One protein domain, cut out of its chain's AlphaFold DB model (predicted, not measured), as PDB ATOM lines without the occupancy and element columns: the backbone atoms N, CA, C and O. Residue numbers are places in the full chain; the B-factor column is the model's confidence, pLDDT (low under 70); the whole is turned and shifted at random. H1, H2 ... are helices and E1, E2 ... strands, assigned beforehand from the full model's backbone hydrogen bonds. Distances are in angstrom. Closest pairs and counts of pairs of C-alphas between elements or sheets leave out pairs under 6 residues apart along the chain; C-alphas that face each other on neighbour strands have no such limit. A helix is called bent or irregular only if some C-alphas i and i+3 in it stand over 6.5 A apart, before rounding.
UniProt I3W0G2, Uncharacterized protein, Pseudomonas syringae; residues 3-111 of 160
ATOM      1  N   VAL A   3     134.123  72.175 215.047       98.75
ATOM      2  CA  VAL A   3     135.557  72.418 215.308       98.75
ATOM      3  C   VAL A   3     135.904  73.895 215.503       98.75
ATOM      4  O   VAL A   3     135.404  74.758 214.780       98.75
ATOM      5  N   GLU A   4     136.794  74.193 216.455       98.75
ATOM      6  CA  GLU A   4     137.323  75.546 216.716       98.75
ATOM      7  C   GLU A   4     138.113  76.098 215.517       98.75
ATOM      8  O   GLU A   4     138.177  77.305 215.298       98.75
ATOM      9  N   PHE A   5     138.697  75.225 214.695       97.50
ATOM     10  CA  PHE A   5     139.600  75.649 213.624       97.50
ATOM     11  C   PHE A   5     138.922  76.524 212.557       97.50
ATOM     12  O   PHE A   5     139.574  77.312 211.873       97.50
ATOM     13  N   VAL A   6     137.598  76.431 212.452       98.44
ATOM     14  CA  VAL A   6     136.787  77.153 211.476       98.44
ATOM     15  C   VAL A   6     135.843  78.090 212.216       98.44
ATOM     16  O   VAL A   6     135.146  77.688 213.153       98.44
ATOM     17  N   LYS A   7     135.779  79.349 211.779       98.56
ATOM     18  CA  LYS A   7     134.790  80.287 212.313       98.56
ATOM     19  C   LYS A   7     133.419  79.904 211.783       98.56
ATOM     20  O   LYS A   7     133.276  79.615 210.598       98.56
ATOM     21  N   TYR A   8     132.399  79.967 212.633       97.88
ATOM     22  CA  TYR A   8     131.022  79.649 212.249       97.88
ATOM     23  C   TYR A   8     130.557  80.434 211.005       97.88
ATOM     24  O   TYR A   8     129.891  79.890 210.127       97.88
ATOM     25  N   SER A   9     130.970  81.703 210.896       97.38
ATOM     26  CA  SER A   9     130.661  82.581 209.759       97.38
ATOM     27  C   SER A   9     131.218  82.104 208.420       97.38
ATOM     28  O   SER A   9     130.674  82.459 207.379       97.38
ATOM     29  N   ASP A  10     132.280  81.303 208.438       97.94
ATOM     30  CA  ASP A  10     133.054  80.956 207.246       97.94
ATOM     31  C   ASP A  10     132.638  79.575 206.695       97.94
ATOM     32  O   ASP A  10     133.311  79.000 205.841       97.94
ATOM     33  N   GLY A  11     131.509  79.028 207.170       96.62
ATOM     34  CA  GLY A  11     131.074  77.661 206.876       96.62
ATOM     35  C   GLY A  11     130.849  77.356 205.392       96.62
ATOM     36  O   GLY A  11     131.061  76.222 204.977       96.62
ATOM     37  N   ALA A  12     130.450  78.339 204.578       97.38
ATOM     38  CA  ALA A  12     130.302  78.143 203.131       97.38
ATOM     39  C   ALA A  12     131.660  77.927 202.445       97.38
ATOM     40  O   ALA A  12     131.870  76.876 201.846       97.38
ATOM     41  N   ALA A  13     132.596  78.862 202.633       98.25
ATOM     42  CA  ALA A  13     133.951  78.768 202.087       98.25
ATOM     43  C   ALA A  13     134.700  77.528 202.604       98.25
ATOM     44  O   ALA A  13     135.428  76.873 201.864       98.25
ATOM     45  N   PHE A  14     134.480  77.147 203.866       98.62
ATOM     46  CA  PHE A  14     135.069  75.928 204.412       98.62
ATOM     47  C   PHE A  14     134.524  74.649 203.755       98.62
ATOM     48  O   PHE A  14     135.286  73.712 203.529       98.62
ATOM     49  N   ARG A  15     133.227  74.586 203.420       98.12
ATOM     50  CA  ARG A  15     132.657  73.426 202.707       98.12
ATOM     51  C   ARG A  15     133.198  73.288 201.286       98.12
ATOM     52  O   ARG A  15     133.384  72.161 200.830       98.12
ATOM     53  N   GLU A  16     133.467  74.403 200.612       98.31
ATOM     54  CA  GLU A  16     134.160  74.405 199.317       98.31
ATOM     55  C   GLU A  16     135.564  73.809 199.477       98.31
ATOM     56  O   GLU A  16     135.875  72.795 198.855       98.31
ATOM     57  N   ALA A  17     136.350  74.313 200.435       98.56
ATOM     58  CA  ALA A  17     137.683  73.783 200.725       98.56
ATOM     59  C   ALA A  17     137.677  72.287 201.103       98.56
ATOM     60  O   ALA A  17     138.549  71.535 200.671       98.56
ATOM     61  N   LEU A  18     136.690  71.823 201.881       98.25
ATOM     62  CA  LEU A  18     136.532  70.401 202.217       98.25
ATOM     63  C   LEU A  18     136.303  69.521 200.985       98.25
ATOM     64  O   LEU A  18     136.790  68.388 200.961       98.25
ATOM     65  N   SER A  19     135.570  70.035 199.996       97.62
ATOM     66  CA  SER A  19     135.267  69.329 198.748       97.62
ATOM     67  C   SER A  19     136.497  69.242 197.841       97.62
ATOM     68  O   SER A  19     136.726  68.208 197.218       97.62
ATOM     69  N   ASP A  20     137.326  70.289 197.835       98.06
ATOM     70  CA  ASP A  20     138.580  70.353 197.072       98.06
ATOM     71  C   ASP A  20     139.714  69.517 197.700       98.06
ATOM     72  O   ASP A  20     140.687  69.153 197.034       98.06
ATOM     73  N   GLY A  21     139.590  69.165 198.983       98.19
ATOM     74  CA  GLY A  21     140.460  68.214 199.673       98.19
ATOM     75  C   GLY A  21     141.528  68.846 200.570       98.19
ATOM     76  O   GLY A  21     141.515  70.037 200.877       98.19
ATOM     77  N   LYS A  22     142.471  68.010 201.038       98.62
ATOM     78  CA  LYS A  22     143.381  68.335 202.158       98.62
ATOM     79  C   LYS A  22     144.141  69.649 201.959       98.62
ATOM     80  O   LYS A  22     144.182  70.470 202.870       98.62
ATOM     81  N   SER A  23     144.724  69.856 200.780       98.50
ATOM     82  CA  SER A  23     145.523  71.051 200.490       98.50
ATOM     83  C   SER A  23     144.695  72.338 200.540       98.50
ATOM     84  O   SER A  23     145.169  73.342 201.062       98.50
ATOM     85  N   ALA A  24     143.447  72.309 200.062       98.69
ATOM     86  CA  ALA A  24     142.552  73.462 200.130       98.69
ATOM     87  C   ALA A  24     142.145  73.773 201.578       98.69
ATOM     88  O   ALA A  24     142.171  74.934 201.987       98.69
ATOM     89  N   VAL A  25     141.855  72.742 202.382       98.75
ATOM     90  CA  VAL A  25     141.583  72.901 203.821       98.75
ATOM     91  C   VAL A  25     142.788  73.491 204.556       98.75
ATOM     92  O   VAL A  25     142.618  74.439 205.321       98.75
ATOM     93  N   LYS A  26     144.002  72.993 204.294       98.75
ATOM     94  CA  LYS A  26     145.233  73.516 204.905       98.75
ATOM     95  C   LYS A  26     145.407  75.004 204.608       98.75
ATOM     96  O   LYS A  26     145.542  75.795 205.540       98.75
ATOM     97  N   ASN A  27     145.297  75.389 203.335       98.56
ATOM     98  CA  ASN A  27     145.404  76.784 202.901       98.56
ATOM     99  C   ASN A  27     144.318  77.672 203.532       98.56
ATOM    100  O   ASN A  27     144.594  78.793 203.955       98.56
ATOM    101  N   PHE A  28     143.083  77.172 203.637       98.50
ATOM    102  CA  PHE A  28     141.983  77.888 204.284       98.50
ATOM    103  C   PHE A  28     142.271  78.173 205.770       98.50
ATOM    104  O   PHE A  28     141.971  79.257 206.274       98.50
ATOM    105  N   LEU A  29     142.863  77.212 206.485       98.56
ATOM    106  CA  LEU A  29     143.137  77.320 207.920       98.56
ATOM    107  C   LEU A  29     144.420  78.099 208.248       98.56
ATOM    108  O   LEU A  29     144.518  78.678 209.335       98.56
ATOM    109  N   GLU A  30     145.388  78.139 207.331       98.12
ATOM    110  CA  GLU A  30     146.745  78.659 207.543       98.12
ATOM    111  C   GLU A  30     146.767  80.063 208.157       98.12
ATOM    112  O   GLU A  30     147.461  80.299 209.148       98.12
ATOM    113  N   ALA A  31     145.921  80.972 207.666       95.06
ATOM    114  CA  ALA A  31     145.876  82.355 208.142       95.06
ATOM    115  C   ALA A  31     145.520  82.495 209.637       95.06
ATOM    116  O   ALA A  31     145.890  83.484 210.270       95.06
ATOM    117  N   SER A  32     144.775  81.544 210.212       95.81
ATOM    118  CA  SER A  32     144.381  81.570 211.632       95.81
ATOM    119  C   SER A  32     145.151  80.559 212.490       95.81
ATOM    120  O   SER A  32     145.340  80.804 213.682       95.81
ATOM    121  N   TRP A  33     145.607  79.453 211.897       98.12
ATOM    122  CA  TRP A  33     146.114  78.285 212.625       98.12
ATOM    123  C   TRP A  33     147.533  77.857 212.248       98.12
ATOM    124  O   TRP A  33     148.138  77.107 213.009       98.12
ATOM    125  N   GLY A  34     148.121  78.388 211.170       96.31
ATOM    126  CA  GLY A  34     149.480  78.035 210.726       96.31
ATOM    127  C   GLY A  34     150.575  78.334 211.754       96.31
ATOM    128  O   GLY A  34     151.602  77.665 211.788       96.31
ATOM    129  N   ARG A  35     150.319  79.259 212.688       96.81
ATOM    130  CA  ARG A  35     151.222  79.559 213.814       96.81
ATOM    131  C   ARG A  35     151.486  78.372 214.756       96.81
ATOM    132  O   ARG A  35     152.365  78.483 215.602       96.81
ATOM    133  N   HIS A  36     150.697  77.299 214.664       96.56
ATOM    134  CA  HIS A  36     150.815  76.102 215.501       96.56
ATOM    135  C   HIS A  36     151.654  74.983 214.857       96.56
ATOM    136  O   HIS A  36     151.797  73.927 215.460       96.56
ATOM    137  N   GLY A  37     152.244  75.223 213.680       97.69
ATOM    138  CA  GLY A  37     153.155  74.293 213.007       97.69
ATOM    139  C   GLY A  37     152.565  73.694 211.731       97.69
ATOM    140  O   GLY A  37     151.383  73.362 211.671       97.69
ATOM    141  N   ASP A  38     153.406  73.554 210.703       97.50
ATOM    142  CA  ASP A  38     152.983  73.106 209.370       97.50
ATOM    143  C   ASP A  38     152.513  71.643 209.356       97.50
ATOM    144  O   ASP A  38     151.443  71.344 208.825       97.50
ATOM    145  N   ALA A  39     153.279  70.751 209.995       98.06
ATOM    146  CA  ALA A  39     152.947  69.330 210.100       98.06
ATOM    147  C   ALA A  39     151.652  69.107 210.896       98.06
ATOM    148  O   ALA A  39     150.773  68.360 210.471       98.06
ATOM    149  N   TRP A  40     151.490  69.826 212.012       98.31
ATOM    150  CA  TRP A  40     150.256  69.795 212.793       98.31
ATOM    151  C   TRP A  40     149.057  70.277 211.969       98.31
ATOM    152  O   TRP A  40     148.010  69.629 211.965       98.31
ATOM    153  N   LEU A  41     149.204  71.376 211.221       98.62
ATOM    154  CA  LEU A  41     148.128  71.889 210.376       98.62
ATOM    155  C   LEU A  41     147.777  70.916 209.238       98.62
ATOM    156  O   LEU A  41     146.600  70.786 208.893       98.62
ATOM    157  N   ASP A  42     148.762  70.215 208.675       98.56
ATOM    158  CA  ASP A  42     148.535  69.165 207.676       98.56
ATOM    159  C   ASP A  42     147.724  67.996 208.263       98.56
ATOM    160  O   ASP A  42     146.707  67.614 207.679       98.56
ATOM    161  N   ASN A  43     148.080  67.527 209.465       98.62
ATOM    162  CA  ASN A  43     147.359  66.471 210.189       98.62
ATOM    163  C   ASN A  43     145.927  66.889 210.565       98.62
ATOM    164  O   ASN A  43     144.983  66.115 210.398       98.62
ATOM    165  N   VAL A  44     145.726  68.129 211.031       98.69
ATOM    166  CA  VAL A  44     144.380  68.678 211.273       98.69
ATOM    167  C   VAL A  44     143.574  68.679 209.977       98.69
ATOM    168  O   VAL A  44     142.442  68.199 209.957       98.69
ATOM    169  N   SER A  45     144.153  69.165 208.879       98.75
ATOM    170  CA  SER A  45     143.481  69.200 207.575       98.75
ATOM    171  C   SER A  45     143.095  67.797 207.101       98.75
ATOM    172  O   SER A  45     141.979  67.584 206.622       98.75
ATOM    173  N   GLU A  46     143.975  66.814 207.295       98.81
ATOM    174  CA  GLU A  46     143.702  65.411 206.996       98.81
ATOM    175  C   GLU A  46     142.564  64.836 207.846       98.81
ATOM    176  O   GLU A  46     141.685  64.158 207.305       98.81
ATOM    177  N   ALA A  47     142.534  65.130 209.148       98.81
ATOM    178  CA  ALA A  47     141.480  64.672 210.049       98.81
ATOM    179  C   ALA A  47     140.102  65.220 209.636       98.81
ATOM    180  O   ALA A  47     139.122  64.470 209.587       98.81
ATOM    181  N   LEU A  48     140.022  66.505 209.270       98.81
ATOM    182  CA  LEU A  48     138.781  67.132 208.801       98.81
ATOM    183  C   LEU A  48     138.300  66.510 207.481       98.81
ATOM    184  O   LEU A  48     137.127  66.148 207.367       98.81
ATOM    185  N   CYS A  49     139.197  66.322 206.508       98.69
ATOM    186  CA  CYS A  49     138.860  65.663 205.244       98.69
ATOM    187  C   CYS A  49     138.449  64.199 205.440       98.69
ATOM    188  O   CYS A  49     137.531  63.723 204.774       98.69
ATOM    189  N   SER A  50     139.101  63.474 206.348       98.69
ATOM    190  CA  SER A  50     138.772  62.075 206.633       98.69
ATOM    191  C   SER A  50     137.400  61.942 207.287       98.69
ATOM    192  O   SER A  50     136.613  61.098 206.864       98.69
ATOM    193  N   ALA A  51     137.058  62.826 208.230       98.62
ATOM    194  CA  ALA A  51     135.710  62.895 208.789       98.62
ATOM    195  C   ALA A  51     134.663  63.206 207.704       98.62
ATOM    196  O   ALA A  51     133.645  62.520 207.618       98.62
ATOM    197  N   HIS A  52     134.937  64.186 206.838       98.25
ATOM    198  CA  HIS A  52     134.043  64.546 205.738       98.25
ATOM    199  C   HIS A  52     133.787  63.367 204.784       98.25
ATOM    200  O   HIS A  52     132.633  63.029 204.519       98.25
ATOM    201  N   ARG A  53     134.845  62.674 204.339       98.44
ATOM    202  CA  ARG A  53     134.738  61.487 203.470       98.44
ATOM    203  C   ARG A  53     134.038  60.304 204.140       98.44
ATOM    204  O   ARG A  53     133.421  59.502 203.449       98.44
ATOM    205  N   ALA A  54     134.096  60.207 205.467       98.50
ATOM    206  CA  ALA A  54     133.365  59.206 206.241       98.50
ATOM    207  C   ALA A  54     131.863  59.532 206.407       98.50
ATOM    208  O   ALA A  54     131.162  58.833 207.137       98.50
ATOM    209  N   GLY A  55     131.357  60.594 205.768       97.88
ATOM    210  CA  GLY A  55     129.955  61.009 205.854       97.88
ATOM    211  C   GLY A  55     129.623  61.826 207.105       97.88
ATOM    212  O   GLY A  55     128.450  62.043 207.406       97.88
ATOM    213  N   ILE A  56     130.628  62.295 207.851       98.56
ATOM    214  CA  ILE A  56     130.417  63.160 209.013       98.56
ATOM    215  C   ILE A  56     130.322  64.606 208.528       98.56
ATOM    216  O   ILE A  56     131.259  65.140 207.937       98.56
ATOM    217  N   TYR A  57     129.212  65.278 208.836       98.44
ATOM    218  CA  TYR A  57     129.103  66.720 208.621       98.44
ATOM    219  C   TYR A  57     130.107  67.469 209.514       98.44
ATOM    220  O   TYR A  57     130.079  67.317 210.742       98.44
ATOM    221  N   VAL A  58     131.005  68.248 208.902       98.69
ATOM    222  CA  VAL A  58     132.051  69.020 209.591       98.69
ATOM    223  C   VAL A  58     131.715  70.508 209.518       98.69
ATOM    224  O   VAL A  58     131.511  71.041 208.429       98.69
ATOM    225  N   SER A  59     131.668  71.183 210.665       98.56
ATOM    226  CA  SER A  59     131.293  72.599 210.761       98.56
ATOM    227  C   SER A  59     132.187  73.383 211.724       98.56
ATOM    228  O   SER A  59     132.809  72.811 212.618       98.56
ATOM    229  N   GLY A  60     132.259  74.702 211.536       98.56
ATOM    230  CA  GLY A  60     133.004  75.609 212.409       98.56
ATOM    231  C   GLY A  60     132.182  76.125 213.585       98.56
ATOM    232  O   GLY A  60     130.979  76.343 213.448       98.56
ATOM    233  N   ILE A  61     132.832  76.358 214.726       98.56
ATOM    234  CA  ILE A  61     132.194  76.935 215.924       98.56
ATOM    235  C   ILE A  61     132.806  78.264 216.355       98.56
ATOM    236  O   ILE A  61     132.201  78.973 217.159       98.56
ATOM    237  N   ASP A  62     133.990  78.615 215.846       97.81
ATOM    238  CA  ASP A  62     134.722  79.754 216.388       97.81
ATOM    239  C   ASP A  62     134.103  81.100 215.989       97.81
ATOM    240  O   ASP A  62     133.354  81.231 215.014       97.81
ATOM    241  N   ARG A  63     134.424  82.135 216.761       95.19
ATOM    242  CA  ARG A  63     134.011  83.512 216.521       95.19
ATOM    243  C   ARG A  63     135.223  84.420 216.633       95.19
ATOM    244  O   ARG A  63     135.962  84.380 217.612       95.19
ATOM    245  N   LYS A  64     135.381  85.314 215.652       93.12
ATOM    246  CA  LYS A  64     136.466  86.301 215.654       93.12
ATOM    247  C   LYS A  64     136.454  87.106 216.957       93.12
ATOM    248  O   LYS A  64     135.497  87.821 217.245       93.12
ATOM    249  N   MET A  65     137.557  87.030 217.694       90.62
ATOM    250  CA  MET A  65     137.810  87.846 218.873       90.62
ATOM    251  C   MET A  65     139.282  88.250 218.887       90.62
ATOM    252  O   MET A  65     140.168  87.410 219.040       90.62
ATOM    253  N   ALA A  66     139.543  89.543 218.713       91.38
ATOM    254  CA  ALA A  66     140.888  90.082 218.824       91.38
ATOM    255  C   ALA A  66     141.228  90.284 220.307       91.38
ATOM    256  O   ALA A  66     140.556  91.041 221.007       91.38
ATOM    257  N   ILE A  67     142.264  89.597 220.786       89.12
ATOM    258  CA  ILE A  67     142.861  89.842 222.099       89.12
ATOM    259  C   ILE A  67     144.361  89.988 221.893       89.12
ATOM    260  O   ILE A  67     144.981  89.160 221.227       89.12
ATOM    261  N   GLU A  68     144.935  91.033 222.479       91.88
ATOM    262  CA  GLU A  68     146.378  91.234 222.499       91.88
ATOM    263  C   GLU A  68     147.107  90.067 223.176       91.88
ATOM    264  O   GLU A  68     146.592  89.425 224.098       91.88
ATOM    265  N   GLN A  69     148.336  89.812 222.728       92.25
ATOM    266  CA  GLN A  69     149.172  88.771 223.309       92.25
ATOM    267  C   GLN A  69     149.503  89.113 224.775       92.25
ATOM    268  O   GLN A  69     150.055  90.184 225.047       92.25
ATOM    269  N   PRO A  70     149.194  88.224 225.736       95.44
ATOM    270  CA  PRO A  70     149.385  88.523 227.147       95.44
ATOM    271  C   PRO A  70     150.867  88.468 227.537       95.44
ATOM    272  O   PRO A  70     151.540  87.468 227.289       95.44
ATOM    273  N   ARG A  71     151.375  89.516 228.200       95.81
ATOM    274  CA  ARG A  71     152.776  89.603 228.657       95.81
ATOM    275  C   ARG A  71     152.915  89.334 230.153       95.81
ATOM    276  O   ARG A  71     153.776  88.563 230.565       95.81
ATOM    277  N   THR A  72     152.052  89.932 230.972       97.31
ATOM    278  CA  THR A  72     152.091  89.777 232.437       97.31
ATOM    279  C   THR A  72     151.265  88.582 232.913       97.31
ATOM    280  O   THR A  72     150.368  88.110 232.213       97.31
ATOM    281  N   ALA A  73     151.521  88.102 234.134       97.06
ATOM    282  CA  ALA A  73     150.745  87.014 234.737       97.06
ATOM    283  C   ALA A  73     149.234  87.324 234.767       97.06
ATOM    284  O   ALA A  73     148.419  86.505 234.348       97.06
ATOM    285  N   MET A  74     148.864  88.545 235.166       96.75
ATOM    286  CA  MET A  74     147.464  88.977 235.169       96.75
ATOM    287  C   MET A  74     146.875  89.030 233.754       96.75
ATOM    288  O   MET A  74     145.746  88.593 233.540       96.75
ATOM    289  N   GLN A  75     147.638  89.504 232.762       96.81
ATOM    290  CA  GLN A  75     147.185  89.493 231.369       96.81
ATOM    291  C   GLN A  75     146.946  88.069 230.859       96.81
ATOM    292  O   GLN A  75     145.971  87.862 230.146       96.81
ATOM    293  N   LYS A  76     147.766  87.081 231.244       97.06
ATOM    294  CA  LYS A  76     147.556  85.667 230.873       97.06
ATOM    295  C   LYS A  76     146.247  85.123 231.452       97.06
ATOM    296  O   LYS A  76     145.471  84.498 230.733       97.06
ATOM    297  N   ILE A  77     145.954  85.435 232.717       96.19
ATOM    298  CA  ILE A  77     144.690  85.062 233.371       96.19
ATOM    299  C   ILE A  77     143.497  85.717 232.661       96.19
ATOM    300  O   ILE A  77     142.517  85.048 232.335       96.19
ATOM    301  N   LEU A  78     143.571  87.024 232.394       96.31
ATOM    302  CA  LEU A  78     142.503  87.765 231.715       96.31
ATOM    303  C   LEU A  78     142.303  87.306 230.269       96.31
ATOM    304  O   LEU A  78     141.164  87.228 229.816       96.31
ATOM    305  N   TYR A  79     143.385  86.988 229.558       96.81
ATOM    306  CA  TYR A  79     143.336  86.425 228.211       96.81
ATOM    307  C   TYR A  79     142.510  85.141 228.199       96.81
ATOM    308  O   TYR A  79     141.548  85.048 227.438       96.81
ATOM    309  N   MET A  80     142.810  84.198 229.100       97.19
ATOM    310  CA  MET A  80     142.044  82.957 229.200       97.19
ATOM    311  C   MET A  80     140.587  83.221 229.573       97.19
ATOM    312  O   MET A  80     139.700  82.736 228.882       97.19
ATOM    313  N   LYS A  81     140.306  84.067 230.573       95.44
ATOM    314  CA  LYS A  81     138.917  84.423 230.924       95.44
ATOM    315  C   LYS A  81     138.128  84.979 229.732       95.44
ATOM    316  O   LYS A  81     136.966  84.625 229.561       95.44
ATOM    317  N   LYS A  82     138.755  85.813 228.895       96.06
ATOM    318  CA  LYS A  82     138.135  86.329 227.666       96.06
ATOM    319  C   LYS A  82     137.936  85.231 226.618       96.06
ATOM    320  O   LYS A  82     136.887  85.211 225.990       96.06
ATOM    321  N   ARG A  83     138.896  84.313 226.436       95.94
ATOM    322  CA  ARG A  83     138.743  83.145 225.540       95.94
ATOM    323  C   ARG A  83     137.569  82.269 225.967       95.94
ATOM    324  O   ARG A  83     136.703  82.018 225.139       95.94
ATOM    325  N   LEU A  84     137.474  81.901 227.245       96.81
ATOM    326  CA  LEU A  84     136.382  81.061 227.756       96.81
ATOM    327  C   LEU A  84     134.992  81.702 227.594       96.81
ATOM    328  O   LEU A  84     134.008  80.981 227.479       96.81
ATOM    329  N   ALA A  85     134.889  83.033 227.508       96.19
ATOM    330  CA  ALA A  85     133.618  83.707 227.228       96.19
ATOM    331  C   ALA A  85     133.041  83.384 225.830       96.19
ATOM    332  O   ALA A  85     131.883  83.697 225.558       96.19
ATOM    333  N   LEU A  86     133.823  82.752 224.943       97.38
ATOM    334  CA  LEU A  86     133.333  82.246 223.661       97.38
ATOM    335  C   LEU A  86     132.524  80.946 223.784       97.38
ATOM    336  O   LEU A  86     131.818  80.624 222.832       97.38
ATOM    337  N   ASN A  87     132.567  80.236 224.919       98.38
ATOM    338  CA  ASN A  87     131.914  78.930 225.089       98.38
ATOM    339  C   ASN A  87     130.429  78.951 224.709       98.38
ATOM    340  O   ASN A  87     129.998  78.120 223.915       98.38
ATOM    341  N   GLY A  88     129.674  79.951 225.175       98.06
ATOM    342  CA  GLY A  88     128.255  80.079 224.826       98.06
ATOM    343  C   GLY A  88     128.007  80.284 223.327       98.06
ATOM    344  O   GLY A  88     127.037  79.768 222.775       98.06
ATOM    345  N   ALA A  89     128.900  80.996 222.630       98.25
ATOM    346  CA  ALA A  89     128.801  81.169 221.181       98.25
ATOM    347  C   ALA A  89     129.185  79.888 220.426       98.25
ATOM    348  O   ALA A  89     128.525  79.534 219.448       98.25
ATOM    349  N   TRP A  90     130.219  79.186 220.893       98.62
ATOM    350  CA  TRP A  90     130.644  77.909 220.329       98.62
ATOM    351  C   TRP A  90     129.564  76.836 220.483       98.62
ATOM    352  O   TRP A  90     129.270  76.125 219.522       98.62
ATOM    353  N   ASP A  91     128.927  76.739 221.652       98.75
ATOM    354  CA  ASP A  91     127.838  75.787 221.881       98.75
ATOM    355  C   ASP A  91     126.607  76.107 221.027       98.75
ATOM    356  O   ASP A  91     126.029  75.202 220.421       98.75
ATOM    357  N   ALA A  92     126.249  77.388 220.886       98.62
ATOM    358  CA  ALA A  92     125.153  77.800 220.014       98.62
ATOM    359  C   ALA A  92     125.405  77.414 218.544       98.62
ATOM    360  O   ALA A  92     124.503  76.898 217.877       98.62
ATOM    361  N   ALA A  93     126.630  77.616 218.046       98.62
ATOM    362  CA  ALA A  93     127.034  77.203 216.703       98.62
ATOM    363  C   ALA A  93     126.993  75.674 216.544       98.62
ATOM    364  O   ALA A  93     126.345  75.162 215.630       98.62
ATOM    365  N   ALA A  94     127.602  74.932 217.474       98.62
ATOM    366  CA  ALA A  94     127.606  73.470 217.460       98.62
ATOM    367  C   ALA A  94     126.187  72.877 217.515       98.62
ATOM    368  O   ALA A  94     125.899  71.891 216.837       98.62
ATOM    369  N   THR A  95     125.296  73.472 218.312       98.62
ATOM    370  CA  THR A  95     123.891  73.065 218.433       98.62
ATOM    371  C   THR A  95     123.146  73.283 217.129       98.62
ATOM    372  O   THR A  95     122.489  72.368 216.638       98.62
ATOM    373  N   ARG A  96     123.270  74.478 216.543       98.62
ATOM    374  CA  ARG A  96     122.604  74.822 215.285       98.62
ATOM    375  C   ARG A  96     122.996  73.866 214.164       98.62
ATOM    376  O   ARG A  96     122.122  73.341 213.483       98.62
ATOM    377  N   GLU A  97     124.291  73.619 214.005       98.50
ATOM    378  CA  GLU A  97     124.812  72.772 212.931       98.50
ATOM    379  C   GLU A  97     124.470  71.291 213.134       98.50
ATOM    380  O   GLU A  97     124.156  70.602 212.169       98.50
ATOM    381  N   ALA A  98     124.459  70.801 214.378       98.38
ATOM    382  CA  ALA A  98     124.000  69.443 214.673       98.38
ATOM    383  C   ALA A  98     122.508  69.264 214.339       98.38
ATOM    384  O   ALA A  98     122.134  68.275 213.709       98.38
ATOM    385  N   SER A  99     121.666  70.233 214.709       98.12
ATOM    386  CA  SER A  99     120.230  70.200 214.417       98.12
ATOM    387  C   SER A  99     119.925  70.324 212.923       98.12
ATOM    388  O   SER A  99     119.008  69.667 212.443       98.12
ATOM    389  N   ALA A 100     120.702  71.115 212.174       98.12
ATOM    390  CA  ALA A 100     120.506  71.319 210.736       98.12
ATOM    391  C   ALA A 100     120.633  70.028 209.908       98.12
ATOM    392  O   ALA A 100     120.042  69.928 208.836       98.12
ATOM    393  N   VAL A 101     121.378  69.041 210.412       97.50
ATOM    394  CA  VAL A 101     121.565  67.732 209.764       97.50
ATOM    395  C   VAL A 101     120.927  66.584 210.551       97.50
ATOM    396  O   VAL A 101     121.233  65.422 210.292       97.50
ATOM    397  N   CYS A 102     120.068  66.893 211.533       97.62
ATOM    398  CA  CYS A 102     119.438  65.916 212.426       97.62
ATOM    399  C   CYS A 102     120.452  64.924 213.031       97.62
ATOM    400  O   CYS A 102     120.210  63.716 213.088       97.62
ATOM    401  N   ALA A 103     121.619  65.427 213.446       98.06
ATOM    402  CA  ALA A 103     122.708  64.593 213.935       98.06
ATOM    403  C   ALA A 103     122.284  63.806 215.184       98.06
ATOM    404  O   ALA A 103     121.927  64.390 216.205       98.06
ATOM    405  N   ASN A 104     122.405  62.477 215.129       97.94
ATOM    406  CA  ASN A 104     122.121  61.616 216.279       97.94
ATOM    407  C   ASN A 104     123.139  61.810 217.421       97.94
ATOM    408  O   ASN A 104     122.803  61.751 218.599       97.94
ATOM    409  N   LYS A 105     124.411  62.033 217.067       98.31
ATOM    410  CA  LYS A 105     125.512  62.338 217.991       98.31
ATOM    411  C   LYS A 105     126.400  63.415 217.378       98.31
ATOM    412  O   LYS A 105     126.510  63.506 216.156       98.31
ATOM    413  N   SER A 106     127.064  64.200 218.219       98.38
ATOM    414  CA  SER A 106     128.032  65.206 217.783       98.38
ATOM    415  C   SER A 106     129.266  65.201 218.681       98.38
ATOM    416  O   SER A 106     129.186  64.832 219.849       98.38
ATOM    417  N   ILE A 107     130.394  65.620 218.114       98.69
ATOM    418  CA  ILE A 107     131.660  65.859 218.812       98.69
ATOM    419  C   ILE A 107     131.999  67.331 218.616       98.69
ATOM    420  O   ILE A 107     131.910  67.826 217.486       98.69
ATOM    421  N   VAL A 108     132.399  67.994 219.699       98.81
ATOM    422  CA  VAL A 108     132.968  69.344 219.682       98.81
ATOM    423  C   VAL A 108     134.470  69.229 219.927       98.81
ATOM    424  O   VAL A 108     134.880  68.649 220.929       98.81
ATOM    425  N   TRP A 109     135.282  69.763 219.018       98.81
ATOM    426  CA  TRP A 109     136.741  69.738 219.111       98.81
ATOM    427  C   TRP A 109     137.295  71.163 219.167       98.81
ATOM    428  O   TRP A 109     137.166  71.932 218.216       98.81
ATOM    429  N   GLY A 110     137.908  71.510 220.296       98.25
ATOM    430  CA  GLY A 110     138.558  72.798 220.529       98.25
ATOM    431  C   GLY A 110     139.605  72.703 221.637       98.25
ATOM    432  O   GLY A 110     139.849  71.625 222.184       98.25
ATOM    433  N   GLY A 111     140.235  73.826 221.965       97.88
ATOM    434  CA  GLY A 111     141.297  73.900 222.960       97.88
ATOM    435  C   GLY A 111     140.832  73.480 224.356       97.88
ATOM    436  O   GLY A 111     139.875  74.033 224.896       97.88
TER     437      GLY A 111
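AT A GLANCE: This is residues 3 to 111 of the 160 residues of an uncharacterized protein of Pseudomonas syringae (UniProt I3W0G2). A short pair of parallel strands, E1 and E2, lies in the middle, with the three crossed helices H1, H2 and H3 gathered round one side and H5 packed on E2 from another side. H4 leads away from this body as an arm; residues 72 to 77, of which 73 to 77 belong to H4, stick out free, and the last stretch, residues 101 to 111, folds back from the far end of H5 toward the strands. The printed part has 109 residues, with five named helices and two named strands in the order E1, H1, H2, H3, E2, H4, H5; the class is mostly helix. The whole is compact, with a radius of gyration of the C-alphas of 14.8 A, and the arm adds to its length in spans of 44 by 31 by 19 A.

HOW THE PARTS SIT: E1, residues 3 to 7, and E2, residues 59 to 62, are parallel neighbours: N 3 and O 59 are 2.8 A apart and N 61 and O 3 are 3.0 A apart, both within hydrogen-bond range. H1, residues 8 to 20, H2, residues 22 to 36, and H3, residues 38 to 53, come between them in the chain, a strand-helix-strand unit, two parallel neighbour strands with helices between. The closest C-alphas of H1 and E2 are those of Tyr 8 and Gly 60, 4.5 A; of E1 and H2, those of Phe 5 and Leu 29, 6.9 A. H1 and H2 form a helical hairpin and touch at Ala 17 and Ala 24, their closest C-alphas, 4.9 A, at a steep tilt of 44 degrees, opposite ways; H1 touches H2 with residues 14 to 18 alone, and H2 touches H1 with residues 24 to 28 alone. H2 and H3 form another, touching at Lys 26 and Ser 45, 5.4 A, at a steep tilt of 43 degrees, opposite ways. H1 and H3 only just touch, with 3 pairs of C-alphas within 8 A, the closest those of Leu 18 and Cys 49, 6.1 A. H4, residues 73 to 84, touches no helix and meets H5, residues 87 to 100, only through their link. The closest C-alphas of E2 and H5 are those of Ile 61 and Trp 90, 4.8 A. Every O i to N i+4 pair is within hydrogen-bond range in H3, H4 and H5; in H1 it is 7 of 9 and in H2 7 of 11.

IN THESE COORDINATES: E1 begins at C-alpha 3, (135.557, 72.418, 215.308). H1 spans 19.3 A and is irregular, with C-alphas 9 and 12 8.0 A apart; H2 spans 17.1 A and is irregular, with C-alphas 32 and 35 7.5 A apart. H3 spans 22.4 A, H4 17.0 A and H5 19.9 A, ending at C-alpha 100, (120.506, 71.319, 210.736).

THE WHOLE: The two C-alphas farthest apart, those of Thr 72 and Cys 102, are 45.1 A from each other. The printed part has no cut; no link is long, and the link from E2 to H4, 10 residues, is short. The mean pLDDT of the printed part is 97.5, and no printed residue is under 70.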